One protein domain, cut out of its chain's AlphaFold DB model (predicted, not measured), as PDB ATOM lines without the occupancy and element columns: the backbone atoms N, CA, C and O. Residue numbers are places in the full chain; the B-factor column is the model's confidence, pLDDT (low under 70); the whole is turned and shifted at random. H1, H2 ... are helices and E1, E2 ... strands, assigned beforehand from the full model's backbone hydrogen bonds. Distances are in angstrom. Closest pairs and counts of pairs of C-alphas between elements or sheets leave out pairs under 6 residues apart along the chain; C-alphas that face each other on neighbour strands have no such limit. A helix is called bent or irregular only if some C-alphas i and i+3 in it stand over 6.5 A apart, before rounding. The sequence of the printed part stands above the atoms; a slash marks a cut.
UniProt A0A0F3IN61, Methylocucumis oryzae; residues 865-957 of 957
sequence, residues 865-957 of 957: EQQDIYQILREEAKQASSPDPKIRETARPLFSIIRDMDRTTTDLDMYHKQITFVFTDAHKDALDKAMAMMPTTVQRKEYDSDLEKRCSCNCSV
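What this domain is: This is residues 865 to 957 of the 957 residues of a protein of Methylocucumis oryzae (UniProt A0A0F3IN61). The model is a flat, open arc: a small helical head, in which H1 and H3 stand side by side, with H2 at one end of H1 and H4 at one end of H3, then a stretched link, residues 913 to 920, out to H5, and finally a hairpin of E1 and E2 that folds back towards the head without reaching H1 to H4. H5 lies far from the head, and its residues 921 to 926 stick out, with Thr 920 before them. The printed part has 93 residues, with five named helices followed by two named strands, in the order H1 H2 H3 H4 H5 E1 E2; the class is mixed, helices and strands, and the sheet has the order E1 - E2, antiparallel. It is only just loose, close to extended, with a radius of gyration of the C-alphas of 18.2 A and spans of 56 by 32 by 15 A.

Where its parts are: H1, residues 865 to 880, begins with C-alpha 865 at (4.674, 36.223, 321.452) and is 22.8 A long. H2 is residues 885 to 890 and H3 residues 894 to 906, 18.6 A long. H4, residues 908 to 912, is followed by H5, residues 921 to 933, 19.5 A long, with C-alpha 921 at (7.357, 61.298, 322.976). H5 is irregular: C-alphas 922 and 925 are 7.7 A apart. E1, residues 937 to 944, is 19.0 A long and bends by 57 degrees at residue 941. E2, residues 949 to 956, is 20.7 A long and ends with C-alpha 956 at (25.434, 45.505, 321.891).

How they stand to each other: H1 and H3 touch at a shallow tilt of 11 degrees, opposite ways; their closest C-alphas, of Ala 880 and Leu 894, are 5.5 A apart. H1, with residues 879 to 880 alone, touches H2 only at the corner, Ala 880 to Arg 888, C-alphas 5.0 A apart. H3 touches H4 with residues 900 to 904 alone; the closest C-alphas, of Arg 903 and Tyr 911, are 5.1 A apart. H5 touches no helix. E1 and E2 form a hairpin, antiparallel at 152 degrees, with N 938 and O 955 at 2.9 A and N 951 and O 942 at 3.0 A, within hydrogen-bond range. Both strands are apart from H1, H2, H3 and H4. Every O i to N i+4 pair is within range in H1, H3 and H4, against 1 of 2 in H2 and 7 of 9 in H5.

The domain as a whole: The two C-alphas farthest apart, of Asp 884 and Ala 922, are 57.1 A apart. The printed part has no cut and ends at Val 957, the chain's last residue. No link is long; H4 to H5, with 8 residues, is short, and the others are tight. Mean pLDDT of the printed part is 73.7; it is under 70 at residues 881, 883, 885, 895 and 937 to 957.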
ATOM      1  N   GLU A 865       3.225  36.455 321.455       89.56
ATOM      2  CA  GLU A 865       4.674  36.223 321.452       89.56
ATOM      3  C   GLU A 865       5.142  35.377 322.648       89.56
ATOM      4  O   GLU A 865       5.918  34.432 322.479       89.56
ATOM      5  N   GLN A 866       4.641  35.662 323.858       90.31
ATOM      6  CA  GLN A 866       4.942  34.844 325.036       90.31
ATOM      7  C   GLN A 866       4.438  33.408 324.861       90.31
ATOM      8  O   GLN A 866       5.143  32.475 325.240       90.31
ATOM      9  N   GLN A 867       3.246  33.214 324.285       90.88
ATOM     10  CA  GLN A 867       2.680  31.885 324.030       90.88
ATOM     11  C   GLN A 867       3.540  31.077 323.054       90.88
ATOM     12  O   GLN A 867       3.856  29.920 323.346       90.88
ATOM     13  N   ASP A 868       3.971  31.690 321.950       92.75
ATOM     14  CA  ASP A 868       4.809  31.039 320.938       92.75
ATOM     15  C   ASP A 868       6.155  30.586 321.525       92.75
ATOM     16  O   ASP A 868       6.549  29.421 321.389       92.75
ATOM     17  N   ILE A 869       6.839  31.479 322.252       91.12
ATOM     18  CA  ILE A 869       8.106  31.165 322.932       91.12
ATOM     19  C   ILE A 869       7.894  30.059 323.969       91.12
ATOM     20  O   ILE A 869       8.655  29.087 324.022       91.12
ATOM     21  N   TYR A 870       6.836  30.164 324.772       88.88
ATOM     22  CA  TYR A 870       6.524  29.177 325.800       88.88
ATOM     23  C   TYR A 870       6.257  27.790 325.199       88.88
ATOM     24  O   TYR A 870       6.656  26.771 325.771       88.88
ATOM     25  N   GLN A 871       5.629  27.724 324.023       89.38
ATOM     26  CA  GLN A 871       5.363  26.472 323.320       89.38
ATOM     27  C   GLN A 871       6.645  25.825 322.776       89.38
ATOM     28  O   GLN A 871       6.797  24.605 322.883       89.38
ATOM     29  N   ILE A 872       7.598  26.626 322.286       91.25
ATOM     30  CA  ILE A 872       8.941  26.157 321.901       91.25
ATOM     31  C   ILE A 872       9.671  25.575 323.117       91.25
ATOM     32  O   ILE A 872      10.122  24.428 323.080       91.25
ATOM     33  N   LEU A 873       9.727  26.326 324.222       88.94
ATOM     34  CA  LEU A 873      10.385  25.884 325.457       88.94
ATOM     35  C   LEU A 873       9.746  24.609 326.025       88.94
ATOM     36  O   LEU A 873      10.437  23.729 326.535       88.94
ATOM     37  N   ARG A 874       8.427  24.456 325.882       85.00
ATOM     38  CA  ARG A 874       7.716  23.237 326.277       85.00
ATOM     39  C   ARG A 874       8.145  22.015 325.460       85.00
ATOM     40  O   ARG A 874       8.269  20.928 326.025       85.00
ATOM     41  N   GLU A 875       8.367  22.164 324.156       86.88
ATOM     42  CA  GLU A 875       8.900  21.079 323.320       86.88
ATOM     43  C   GLU A 875      10.366  20.762 323.656       86.88
ATOM     44  O   GLU A 875      10.733  19.588 323.747       86.88
ATOM     45  N   GLU A 876      11.194  21.772 323.942       84.62
ATOM     46  CA  GLU A 876      12.558  21.547 324.445       84.62
ATOM     47  C   GLU A 876      12.551  20.774 325.773       84.62
ATOM     48  O   GLU A 876      13.307  19.813 325.945       84.62
ATOM     49  N   ALA A 877      11.658  21.137 326.701       78.88
ATOM     50  CA  ALA A 877      11.512  20.449 327.982       78.88
ATOM     51  C   ALA A 877      11.125  18.971 327.797       78.88
ATOM     52  O   ALA A 877      11.649  18.099 328.499       78.88
ATOM     53  N   LYS A 878      10.265  18.660 326.812       80.38
ATOM     54  CA  LYS A 878       9.935  17.272 326.450       80.38
ATOM     55  C   LYS A 878      11.174  16.505 325.997       80.38
ATOM     56  O   LYS A 878      11.409  15.411 326.510       80.38
ATOM     57  N   GLN A 879      11.990  17.079 325.109       81.69
ATOM     58  CA  GLN A 879      13.230  16.445 324.640       81.69
ATOM     59  C   GLN A 879      14.225  16.216 325.787       81.69
ATOM     60  O   GLN A 879      14.750  15.111 325.933       81.69
ATOM     61  N   ALA A 880      14.406  17.212 326.661       75.06
ATOM     62  CA  ALA A 880      15.266  17.116 327.845       75.06
ATOM     63  C   ALA A 880      14.791  16.063 328.864       75.06
ATOM     64  O   ALA A 880      15.584  15.530 329.640       75.06
ATOM     65  N   SER A 881      13.498  15.737 328.856       68.25
ATOM     66  CA  SER A 881      12.905  14.697 329.701       68.25
ATOM     67  C   SER A 881      12.808  13.318 329.038       68.25
ATOM     68  O   SER A 881      12.284  12.381 329.649       68.25
ATOM     69  N   SER A 882      13.299  13.183 327.800       72.50
ATOM     70  CA  SER A 882      13.178  11.953 327.022       72.50
ATOM     71  C   SER A 882      13.848  10.763 327.731       72.50
ATOM     72  O   SER A 882      14.961  10.895 328.256       72.50
ATOM     73  N   PRO A 883      13.211   9.574 327.737       63.69
ATOM     74  CA  PRO A 883      13.820   8.355 328.260       63.69
ATOM     75  C   PRO A 883      14.976   7.836 327.386       63.69
ATOM     76  O   PRO A 883      15.735   6.987 327.854       63.69
ATOM     77  N   ASP A 884      15.130   8.329 326.148       72.38
ATOM     78  CA  ASP A 884      16.263   8.002 325.276       72.38
ATOM     79  C   ASP A 884      17.501   8.844 325.654       72.38
ATOM     80  O   ASP A 884      17.486  10.070 325.480       72.38
ATOM     81  N   PRO A 885      18.602   8.218 326.124       69.50
ATOM     82  CA  PRO A 885      19.819   8.928 326.506       69.50
ATOM     83  C   PRO A 885      20.405   9.786 325.384       69.50
ATOM     84  O   PRO A 885      20.946  10.846 325.673       69.50
ATOM     85  N   LYS A 886      20.264   9.372 324.116       75.19
ATOM     86  CA  LYS A 886      20.838  10.099 322.973       75.19
ATOM     87  C   LYS A 886      20.116  11.412 322.694       75.19
ATOM     88  O   LYS A 886      20.755  12.371 322.285       75.19
ATOM     89  N   ILE A 887      18.800  11.441 322.910       71.56
ATOM     90  CA  ILE A 887      17.973  12.651 322.774       71.56
ATOM     91  C   ILE A 887      18.209  13.572 323.974       71.56
ATOM     92  O   ILE A 887      18.284  14.789 323.835       71.56
ATOM     93  N   ARG A 888      18.363  12.987 325.164       71.69
ATOM     94  CA  ARG A 888      18.604  13.744 326.392       71.69
ATOM     95  C   ARG A 888      19.991  14.390 326.435       71.69
ATOM     96  O   ARG A 888      20.112  15.499 326.932       71.69
ATOM     97  N   GLU A 889      21.029  13.713 325.939       74.69
ATOM     98  CA  GLU A 889      22.408  14.236 325.915       74.69
ATOM     99  C   GLU A 889      22.587  15.440 324.981       74.69
ATOM    100  O   GLU A 889      23.489  16.245 325.199       74.69
ATOM    101  N   THR A 890      21.736  15.584 323.960       75.88
ATOM    102  CA  THR A 890      21.758  16.732 323.042       75.88
ATOM    103  C   THR A 890      20.861  17.885 323.493       75.88
ATOM    104  O   THR A 890      20.972  18.983 322.948       75.88
ATOM    105  N   ALA A 891      19.985  17.659 324.473       75.94
ATOM    106  CA  ALA A 891      19.070  18.662 324.995       75.94
ATOM    107  C   ALA A 891      19.721  19.520 326.090       75.94
ATOM    108  O   ALA A 891      20.592  19.077 326.844       75.94
ATOM    109  N   ARG A 892      19.257  20.768 326.215       80.06
ATOM    110  CA  ARG A 892      19.635  21.642 327.331       80.06
ATOM    111  C   ARG A 892      19.149  21.046 328.665       80.06
ATOM    112  O   ARG A 892      18.124  20.362 328.691       80.06
ATOM    113  N   PRO A 893      19.828  21.326 329.793       77.62
ATOM    114  CA  PRO A 893      19.364  20.888 331.106       77.62
ATOM    115  C   PRO A 893      17.928  21.353 331.395       77.62
ATOM    116  O   PRO A 893      17.624  22.539 331.265       77.62
ATOM    117  N   LEU A 894      17.061  20.440 331.851       73.56
ATOM    118  CA  LEU A 894      15.626  20.695 332.065       73.56
ATOM    119  C   LEU A 894      15.346  21.929 332.942       73.56
ATOM    120  O   LEU A 894      14.467  22.724 332.628       73.56
ATOM    121  N   PHE A 895      16.116  22.127 334.014       68.44
ATOM    122  CA  PHE A 895      15.952  23.284 334.902       68.44
ATOM    123  C   PHE A 895      16.262  24.628 334.226       68.44
ATOM    124  O   PHE A 895      15.653  25.633 334.581       68.44
ATOM    125  N   SER A 896      17.175  24.659 333.248       75.38
ATOM    126  CA  SER A 896      17.466  25.872 332.470       75.38
ATOM    127  C   SER A 896      16.254  26.262 331.621       75.38
ATOM    128  O   SER A 896      15.865  27.425 331.608       75.38
ATOM    129  N   ILE A 897      15.610  25.271 330.997       82.50
ATOM    130  CA  ILE A 897      14.416  25.465 330.168       82.50
ATOM    131  C   ILE A 897      13.239  25.948 331.024       82.50
ATOM    132  O   ILE A 897      12.613  26.942 330.679       82.50
ATOM    133  N   ILE A 898      12.981  25.306 332.173       75.00
ATOM    134  CA  ILE A 898      11.916  25.728 333.106       75.00
ATOM    135  C   ILE A 898      12.130  27.180 333.556       75.00
ATOM    136  O   ILE A 898      11.192  27.967 333.574       75.00
ATOM    137  N   ARG A 899      13.374  27.569 333.851       78.88
ATOM    138  CA  ARG A 899      13.683  28.946 334.247       78.88
ATOM    139  C   ARG A 899      13.421  29.957 333.128       78.88
ATOM    140  O   ARG A 899      13.000  31.074 333.408       78.88
ATOM    141  N   ASP A 900      13.681  29.587 331.879       85.88
ATOM    142  CA  ASP A 900      13.356  30.429 330.725       85.88
ATOM    143  C   ASP A 900      11.840  30.486 330.471       85.88
ATOM    144  O   ASP A 900      11.335  31.537 330.075       85.88
ATOM    145  N   MET A 901      11.098  29.413 330.775       85.62
ATOM    146  CA  MET A 901       9.630  29.419 330.763       85.62
ATOM    147  C   MET A 901       9.085  30.415 331.794       85.62
ATOM    148  O   MET A 901       8.265  31.256 331.432       85.62
ATOM    149  N   ASP A 902       9.600  30.392 333.029       84.50
ATOM    150  CA  ASP A 902       9.211  31.338 334.089       84.50
ATOM    151  C   ASP A 902       9.520  32.792 333.698       84.50
ATOM    152  O   ASP A 902       8.679  33.683 333.857       84.50
ATOM    153  N   ARG A 903      10.714  33.037 333.133       87.25
ATOM    154  CA  ARG A 903      11.101  34.353 332.600       87.25
ATOM    155  C   ARG A 903      10.117  34.817 331.538       87.25
ATOM    156  O   ARG A 903       9.581  35.902 331.682       87.25
ATOM    157  N   THR A 904       9.817  33.970 330.552       90.06
ATOM    158  CA  THR A 904       8.878  34.285 329.462       90.06
ATOM    159  C   THR A 904       7.504  34.675 330.001       90.06
ATOM    160  O   THR A 904       6.926  35.647 329.529       90.06
ATOM    161  N   THR A 905       6.990  33.958 331.009       86.12
ATOM    162  CA  THR A 905       5.684  34.271 331.617       86.12
ATOM    163  C   THR A 905       5.689  35.525 332.488       86.12
ATOM    164  O   THR A 905       4.633  36.112 332.698       86.12
ATOM    165  N   THR A 906       6.857  35.928 332.995       85.25
ATOM    166  CA  THR A 906       7.007  37.122 333.836       85.25
ATOM    167  C   THR A 906       7.194  38.368 332.974       85.25
ATOM    168  O   THR A 906       6.449  39.329 333.126       85.25
ATOM    169  N   ASP A 907       8.187  38.346 332.078       85.50
ATOM    170  CA  ASP A 907       8.564  39.461 331.210       85.50
ATOM    171  C   ASP A 907       9.467  38.972 330.051       85.50
ATOM    172  O   ASP A 907      10.433  38.226 330.259       85.50
ATOM    173  N   LEU A 908       9.189  39.407 328.818       85.50
ATOM    174  CA  LEU A 908       9.982  39.044 327.635       85.50
ATOM    175  C   LEU A 908      11.424  39.570 327.698       85.50
ATOM    176  O   LEU A 908      12.343  38.873 327.260       85.50
ATOM    177  N   ASP A 909      11.663  40.727 328.312       84.75
ATOM    178  CA  ASP A 909      13.005  41.278 328.505       84.75
ATOM    179  C   ASP A 909      13.863  40.357 329.375       84.75
ATOM    180  O   ASP A 909      15.050  40.157 329.103       84.75
ATOM    181  N   MET A 910      13.268  39.714 330.388       84.81
ATOM    182  CA  MET A 910      13.982  38.741 331.219       84.81
ATOM    183  C   MET A 910      14.384  37.494 330.430       84.81
ATOM    184  O   MET A 910      15.451  36.928 330.691       84.81
ATOM    185  N   TYR A 911      13.547  37.060 329.483       86.12
ATOM    186  CA  TYR A 911      13.858  35.948 328.585       86.12
ATOM    187  C   TYR A 911      14.971  36.327 327.595       86.12
ATOM    188  O   TYR A 911      15.968  35.611 327.479       86.12
ATOM    189  N   HIS A 912      14.859  37.496 326.960       83.81
ATOM    190  CA  HIS A 912      15.861  38.011 326.023       83.81
ATOM    191  C   HIS A 912      17.139  38.520 326.701       83.81
ATOM    192  O   HIS A 912      18.145  38.739 326.024       83.81
ATOM    193  N   LYS A 913      17.122  38.661 328.033       80.50
ATOM    194  CA  LYS A 913      18.185  39.278 328.842       80.50
ATOM    195  C   LYS A 913      18.478  40.712 328.384       80.50
ATOM    196  O   LYS A 913      19.636  41.121 328.297       80.50
ATOM    197  N   GLN A 914      17.419  41.449 328.070       79.88
ATOM    198  CA  GLN A 914      17.448  42.845 327.643       79.88
ATOM    199  C   GLN A 914      16.740  43.716 328.686       79.88
ATOM    200  O   GLN A 914      16.214  43.206 329.671       79.88
ATOM    201  N   ILE A 915      16.814  45.036 328.527       73.25
ATOM    202  CA  ILE A 915      16.024  45.989 329.311       73.25
ATOM    203  C   ILE A 915      15.461  47.000 328.322       73.25
ATOM    204  O   ILE A 915      16.218  47.743 327.693       73.25
ATOM    205  N   THR A 916      14.143  47.034 328.202       75.44
ATOM    206  CA  THR A 916      13.412  47.951 327.342       75.44
ATOM    207  C   THR A 916      13.009  49.178 328.150       75.44
ATOM    208  O   THR A 916      12.284  49.102 329.141       75.44
ATOM    209  N   PHE A 917      13.471  50.351 327.721       74.12
ATOM    210  CA  PHE A 917      13.083  51.624 328.322       74.12
ATOM    211  C   PHE A 917      12.013  52.300 327.465       74.12
ATOM    212  O   PHE A 917      12.252  52.625 326.302       74.12
ATOM    213  N   VAL A 918      10.842  52.553 328.048       75.12
ATOM    214  CA  VAL A 918       9.750  53.270 327.377       75.12
ATOM    215  C   VAL A 918       9.783  54.738 327.792       75.12
ATOM    216  O   VAL A 918       9.562  55.073 328.955       75.12
ATOM    217  N   PHE A 919      10.049  55.626 326.835       74.50
ATOM    218  CA  PHE A 919      10.049  57.074 327.046       74.50
ATOM    219  C   PHE A 919       8.802  57.714 326.435       74.50
ATOM    220  O   PHE A 919       8.290  57.261 325.413       74.50
ATOM    221  N   THR A 920       8.320  58.799 327.043       80.94
ATOM    222  CA  THR A 920       7.271  59.620 326.430       80.94
ATOM    223  C   THR A 920       7.828  60.371 325.220       80.94
ATOM    224  O   THR A 920       9.014  60.706 325.169       80.94
ATOM    225  N   ASP A 921       6.962  60.690 324.259       83.62
ATOM    226  CA  ASP A 921       7.357  61.298 322.976       83.62
ATOM    227  C   ASP A 921       8.095  62.647 323.152       83.62
ATOM    228  O   ASP A 921       8.930  63.034 322.339       83.62
ATOM    229  N   ALA A 922       7.873  63.329 324.284       84.19
ATOM    230  CA  ALA A 922       8.556  64.567 324.664       84.19
ATOM    231  C   ALA A 922      10.082  64.423 324.846       84.19
ATOM    232  O   ALA A 922      10.802  65.419 324.782       84.19
ATOM    233  N   HIS A 923      10.587  63.207 325.078       84.12
ATOM    234  CA  HIS A 923      12.012  62.944 325.300       84.12
ATOM    235  C   HIS A 923      12.752  62.437 324.058       84.12
ATOM    236  O   HIS A 923      13.957  62.199 324.137       84.12
ATOM    237  N   LYS A 924      12.074  62.316 322.913       81.88
ATOM    238  CA  LYS A 924      12.624  61.733 321.681       81.88
ATOM    239  C   LYS A 924      13.938  62.380 321.230       81.88
ATOM    240  O   LYS A 924      14.950  61.697 321.129       81.88
ATOM    241  N   ASP A 925      13.964  63.706 321.083       82.31
ATOM    242  CA  ASP A 925      15.163  64.431 320.628       82.31
ATOM    243  C   ASP A 925      16.345  64.320 321.611       82.31
ATOM    244  O   ASP A 925      17.512  64.401 321.218       82.31
ATOM    245  N   ALA A 926      16.057  64.180 322.908       81.50
ATOM    246  CA  ALA A 926      17.076  63.984 323.936       81.50
ATOM    247  C   ALA A 926      17.611  62.545 323.917       81.50
ATOM    248  O   ALA A 926      18.819  62.346 324.059       81.50
ATOM    249  N   LEU A 927      16.730  61.567 323.693       79.44
ATOM    250  CA  LEU A 927      17.081  60.158 323.568       79.44
ATOM    251  C   LEU A 927      17.923  59.909 322.314       79.44
ATOM    252  O   LEU A 927      18.965  59.274 322.419       79.44
ATOM    253  N   ASP A 928      17.556  60.486 321.169       82.31
ATOM    254  CA  ASP A 928      18.323  60.368 319.920       82.31
ATOM    255  C   ASP A 928      19.756  60.899 320.086       82.31
ATOM    256  O   ASP A 928      20.722  60.284 319.629       82.31
ATOM    257  N   LYS A 929      19.919  62.015 320.811       84.56
ATOM    258  CA  LYS A 929      21.246  62.552 321.155       84.56
ATOM    259  C   LYS A 929      22.014  61.643 322.112       84.56
ATOM    260  O   LYS A 929      23.216  61.476 321.929       84.56
ATOM    261  N   ALA A 930      21.348  61.078 323.119       78.56
ATOM    262  CA  ALA A 930      21.974  60.163 324.068       78.56
ATOM    263  C   ALA A 930      22.408  58.856 323.385       78.56
ATOM    264  O   ALA A 930      23.547  58.438 323.564       78.56
ATOM    265  N   MET A 931      21.554  58.264 322.541       76.12
ATOM    266  CA  MET A 931      21.870  57.063 321.762       76.12
ATOM    267  C   MET A 931      23.032  57.301 320.798       76.12
ATOM    268  O   MET A 931      23.925  56.465 320.707       76.12
ATOM    269  N   ALA A 932      23.091  58.468 320.146       81.31
ATOM    270  CA  ALA A 932      24.220  58.834 319.288       81.31
ATOM    271  C   ALA A 932      25.559  58.957 320.048       81.31
ATOM    272  O   ALA A 932      26.621  58.881 319.432       81.31
ATOM    273  N   MET A 933      25.519  59.163 321.370       78.94
ATOM    274  CA  MET A 933      26.700  59.214 322.239       78.94
ATOM    275  C   MET A 933      27.045  57.863 322.875       78.94
ATOM    276  O   MET A 933      28.141  57.723 323.424       78.94
ATOM    277  N   MET A 934      26.143  56.877 322.830       73.38
ATOM    278  CA  MET A 934      26.410  55.562 323.399       73.38
ATOM    279  C   MET A 934      27.299  54.735 322.461       73.38
ATOM    280  O   MET A 934      27.123  54.754 321.241       73.38
ATOM    281  N   PRO A 935      28.278  53.997 323.005       74.69
ATOM    282  CA  PRO A 935      29.068  53.077 322.204       74.69
ATOM    283  C   PRO A 935      28.172  51.938 321.706       74.69
ATOM    284  O   PRO A 935      27.422  51.361 322.480       74.69
ATOM    285  N   THR A 936      28.291  51.557 320.434       70.19
ATOM    286  CA  THR A 936      27.503  50.455 319.843       70.19
ATOM    287  C   THR A 936      27.778  49.096 320.490       70.19
ATOM    288  O   THR A 936      26.997  48.162 320.331       70.19
ATOM    289  N   THR A 937      28.904  48.960 321.194       66.19
ATOM    290  CA  THR A 937      29.247  47.779 321.985       66.19
ATOM    291  C   THR A 937      29.967  48.168 323.271       66.19
ATOM    292  O   THR A 937      30.820  49.058 323.284       66.19
ATOM    293  N   VAL A 938      29.666  47.461 324.358       63.62
ATOM    294  CA  VAL A 938      30.384  47.566 325.633       63.62
ATOM    295  C   VAL A 938      30.970  46.204 325.974       63.62
ATOM    296  O   VAL A 938      30.287  45.181 325.923       63.62
ATOM    297  N   GLN A 939      32.257  46.181 326.328       62.06
ATOM    298  CA  GLN A 939      32.889  44.975 326.851       62.06
ATOM    299  C   GLN A 939      32.546  44.807 328.323       62.06
ATOM    300  O   GLN A 939      33.012  45.568 329.174       62.06
ATOM    301  N   ARG A 940      31.772  43.766 328.626       52.41
ATOM    302  CA  ARG A 940      31.472  43.375 329.999       52.41
ATOM    303  C   ARG A 940      32.175  42.062 330.318       52.41
ATOM    304  O   ARG A 940      32.129  41.105 329.547       52.41
ATOM    305  N   LYS A 941      32.848  42.026 331.470       54.22
ATOM    306  CA  LYS A 941      33.306  40.774 332.080       54.22
ATOM    307  C   LYS A 941      32.155  40.241 332.914       54.22
ATOM    308  O   LYS A 941      31.903  40.758 334.001       54.22
ATOM    309  N   GLU A 942      31.453  39.251 332.389       50.38
ATOM    310  CA  GLU A 942      30.330  38.621 333.075       50.38
ATOM    311  C   GLU A 942      30.759  37.272 333.649       50.38
ATOM    312  O   GLU A 942      31.572  36.557 333.059       50.38
ATOM    313  N   TYR A 943      30.277  36.964 334.853       47.94
ATOM    314  CA  TYR A 943      30.453  35.649 335.454       47.94
ATOM    315  C   TYR A 943      29.278  34.787 335.015       47.94
ATOM    316  O   TYR A 943      28.146  35.033 335.428       47.94
ATOM    317  N   ASP A 944      29.554  33.816 334.153       52.22
ATOM    318  CA  ASP A 944      28.568  32.829 333.746       52.22
ATOM    319  C   ASP A 944      28.459  31.791 334.868       52.22
ATOM    320  O   ASP A 944      29.399  31.030 335.115       52.22
ATOM    321  N   SER A 945      27.336  31.808 335.591       38.16
ATOM    322  CA  SER A 945      27.088  30.901 336.714       38.16
ATOM    323  C   SER A 945      26.928  29.448 336.284       38.16
ATOM    324  O   SER A 945      27.147  28.560 337.102       38.16
ATOM    325  N   ASP A 946      26.563  29.203 335.025       44.03
ATOM    326  CA  ASP A 946      26.331  27.858 334.501       44.03
ATOM    327  C   ASP A 946      27.650  27.230 334.005       44.03
ATOM    328  O   ASP A 946      27.795  26.007 333.991       44.03
ATOM    329  N   LEU A 947      28.639  28.064 333.646       44.22
ATOM    330  CA  LEU A 947      29.983  27.650 333.207       44.22
ATOM    331  C   LEU A 947      31.099  27.904 334.241       44.22
ATOM    332  O   LEU A 947      32.259  27.579 333.973       44.22
ATOM    333  N   GLU A 948      30.770  28.518 335.383       40.22
ATOM    334  CA  GLU A 948      31.681  28.964 336.453       40.22
ATOM    335  C   GLU A 948      32.917  29.749 335.963       40.22
ATOM    336  O   GLU A 948      34.002  29.695 336.552       40.22
ATOM    337  N   LYS A 949      32.789  30.510 334.871       41.59
ATOM    338  CA  LYS A 949      33.906  31.255 334.265       41.59
ATOM    339  C   LYS A 949      33.539  32.704 333.995       41.59
ATOM    340  O   LYS A 949      32.395  33.045 333.713       41.59
ATOM    341  N   ARG A 950      34.550  33.578 334.068       39.34
ATOM    342  CA  ARG A 950      34.429  34.963 333.604       39.34
ATOM    343  C   ARG A 950      34.674  35.005 332.105       39.34
ATOM    344  O   ARG A 950      35.806  34.801 331.666       39.34
ATOM    345  N   CYS A 951      33.625  35.286 331.350       48.56
ATOM    346  CA  CYS A 951      33.690  35.457 329.909       48.56
ATOM    347  C   CYS A 951      33.656  36.949 329.563       48.56
ATOM    348  O   CYS A 951      32.975  37.751 330.207       48.56
ATOM    349  N   SER A 952      34.448  37.331 328.565       47.19
ATOM    350  CA  SER A 952      34.415  38.669 327.980       47.19
ATOM    351  C   SER A 952      33.379  38.652 326.863       47.19
ATOM    352  O   SER A 952      33.615  38.021 325.833       47.19
ATOM    353  N   CYS A 953      32.247  39.318 327.059       52.44
ATOM    354  CA  CYS A 953      31.199  39.406 326.047       52.44
ATOM    355  C   CYS A 953      31.119  40.842 325.518       52.44
ATOM    356  O   CYS A 953      31.162  41.806 326.286       52.44
ATOM    357  N   ASN A 954      31.034  40.979 324.193       52.66
ATOM    358  CA  ASN A 954      30.667  42.239 323.558       52.66
ATOM    359  C   ASN A 954      29.139  42.327 323.607       52.66
ATOM    360  O   ASN A 954      28.466  41.656 322.827       52.66
ATOM    361  N   CYS A 955      28.601  43.112 324.533       53.81
ATOM    362  CA  CYS A 955      27.173  43.408 324.570       53.81
ATOM    363  C   CYS A 955      26.910  44.557 323.595       53.81
ATOM    364  O   CYS A 955      27.573  45.591 323.693       53.81
ATOM    365  N   SER A 956      25.992  44.379 322.645       55.50
ATOM    366  CA  SER A 956      25.434  45.505 321.891       55.50
ATOM    367  C   SER A 956      24.609  46.366 322.843       55.50
ATOM    368  O   SER A 956      23.836  45.804 323.623       55.50
ATOM    369  N   VAL A 957      24.823  47.682 322.811       52.69
ATOM    370  CA  VAL A 957      24.045  48.654 323.600       52.69
ATOM    371  C   VAL A 957      22.747  48.980 322.891       52.69
ATOM    372  O   VAL A 957      22.801  49.132 321.649       52.69
TER     373      VAL A 957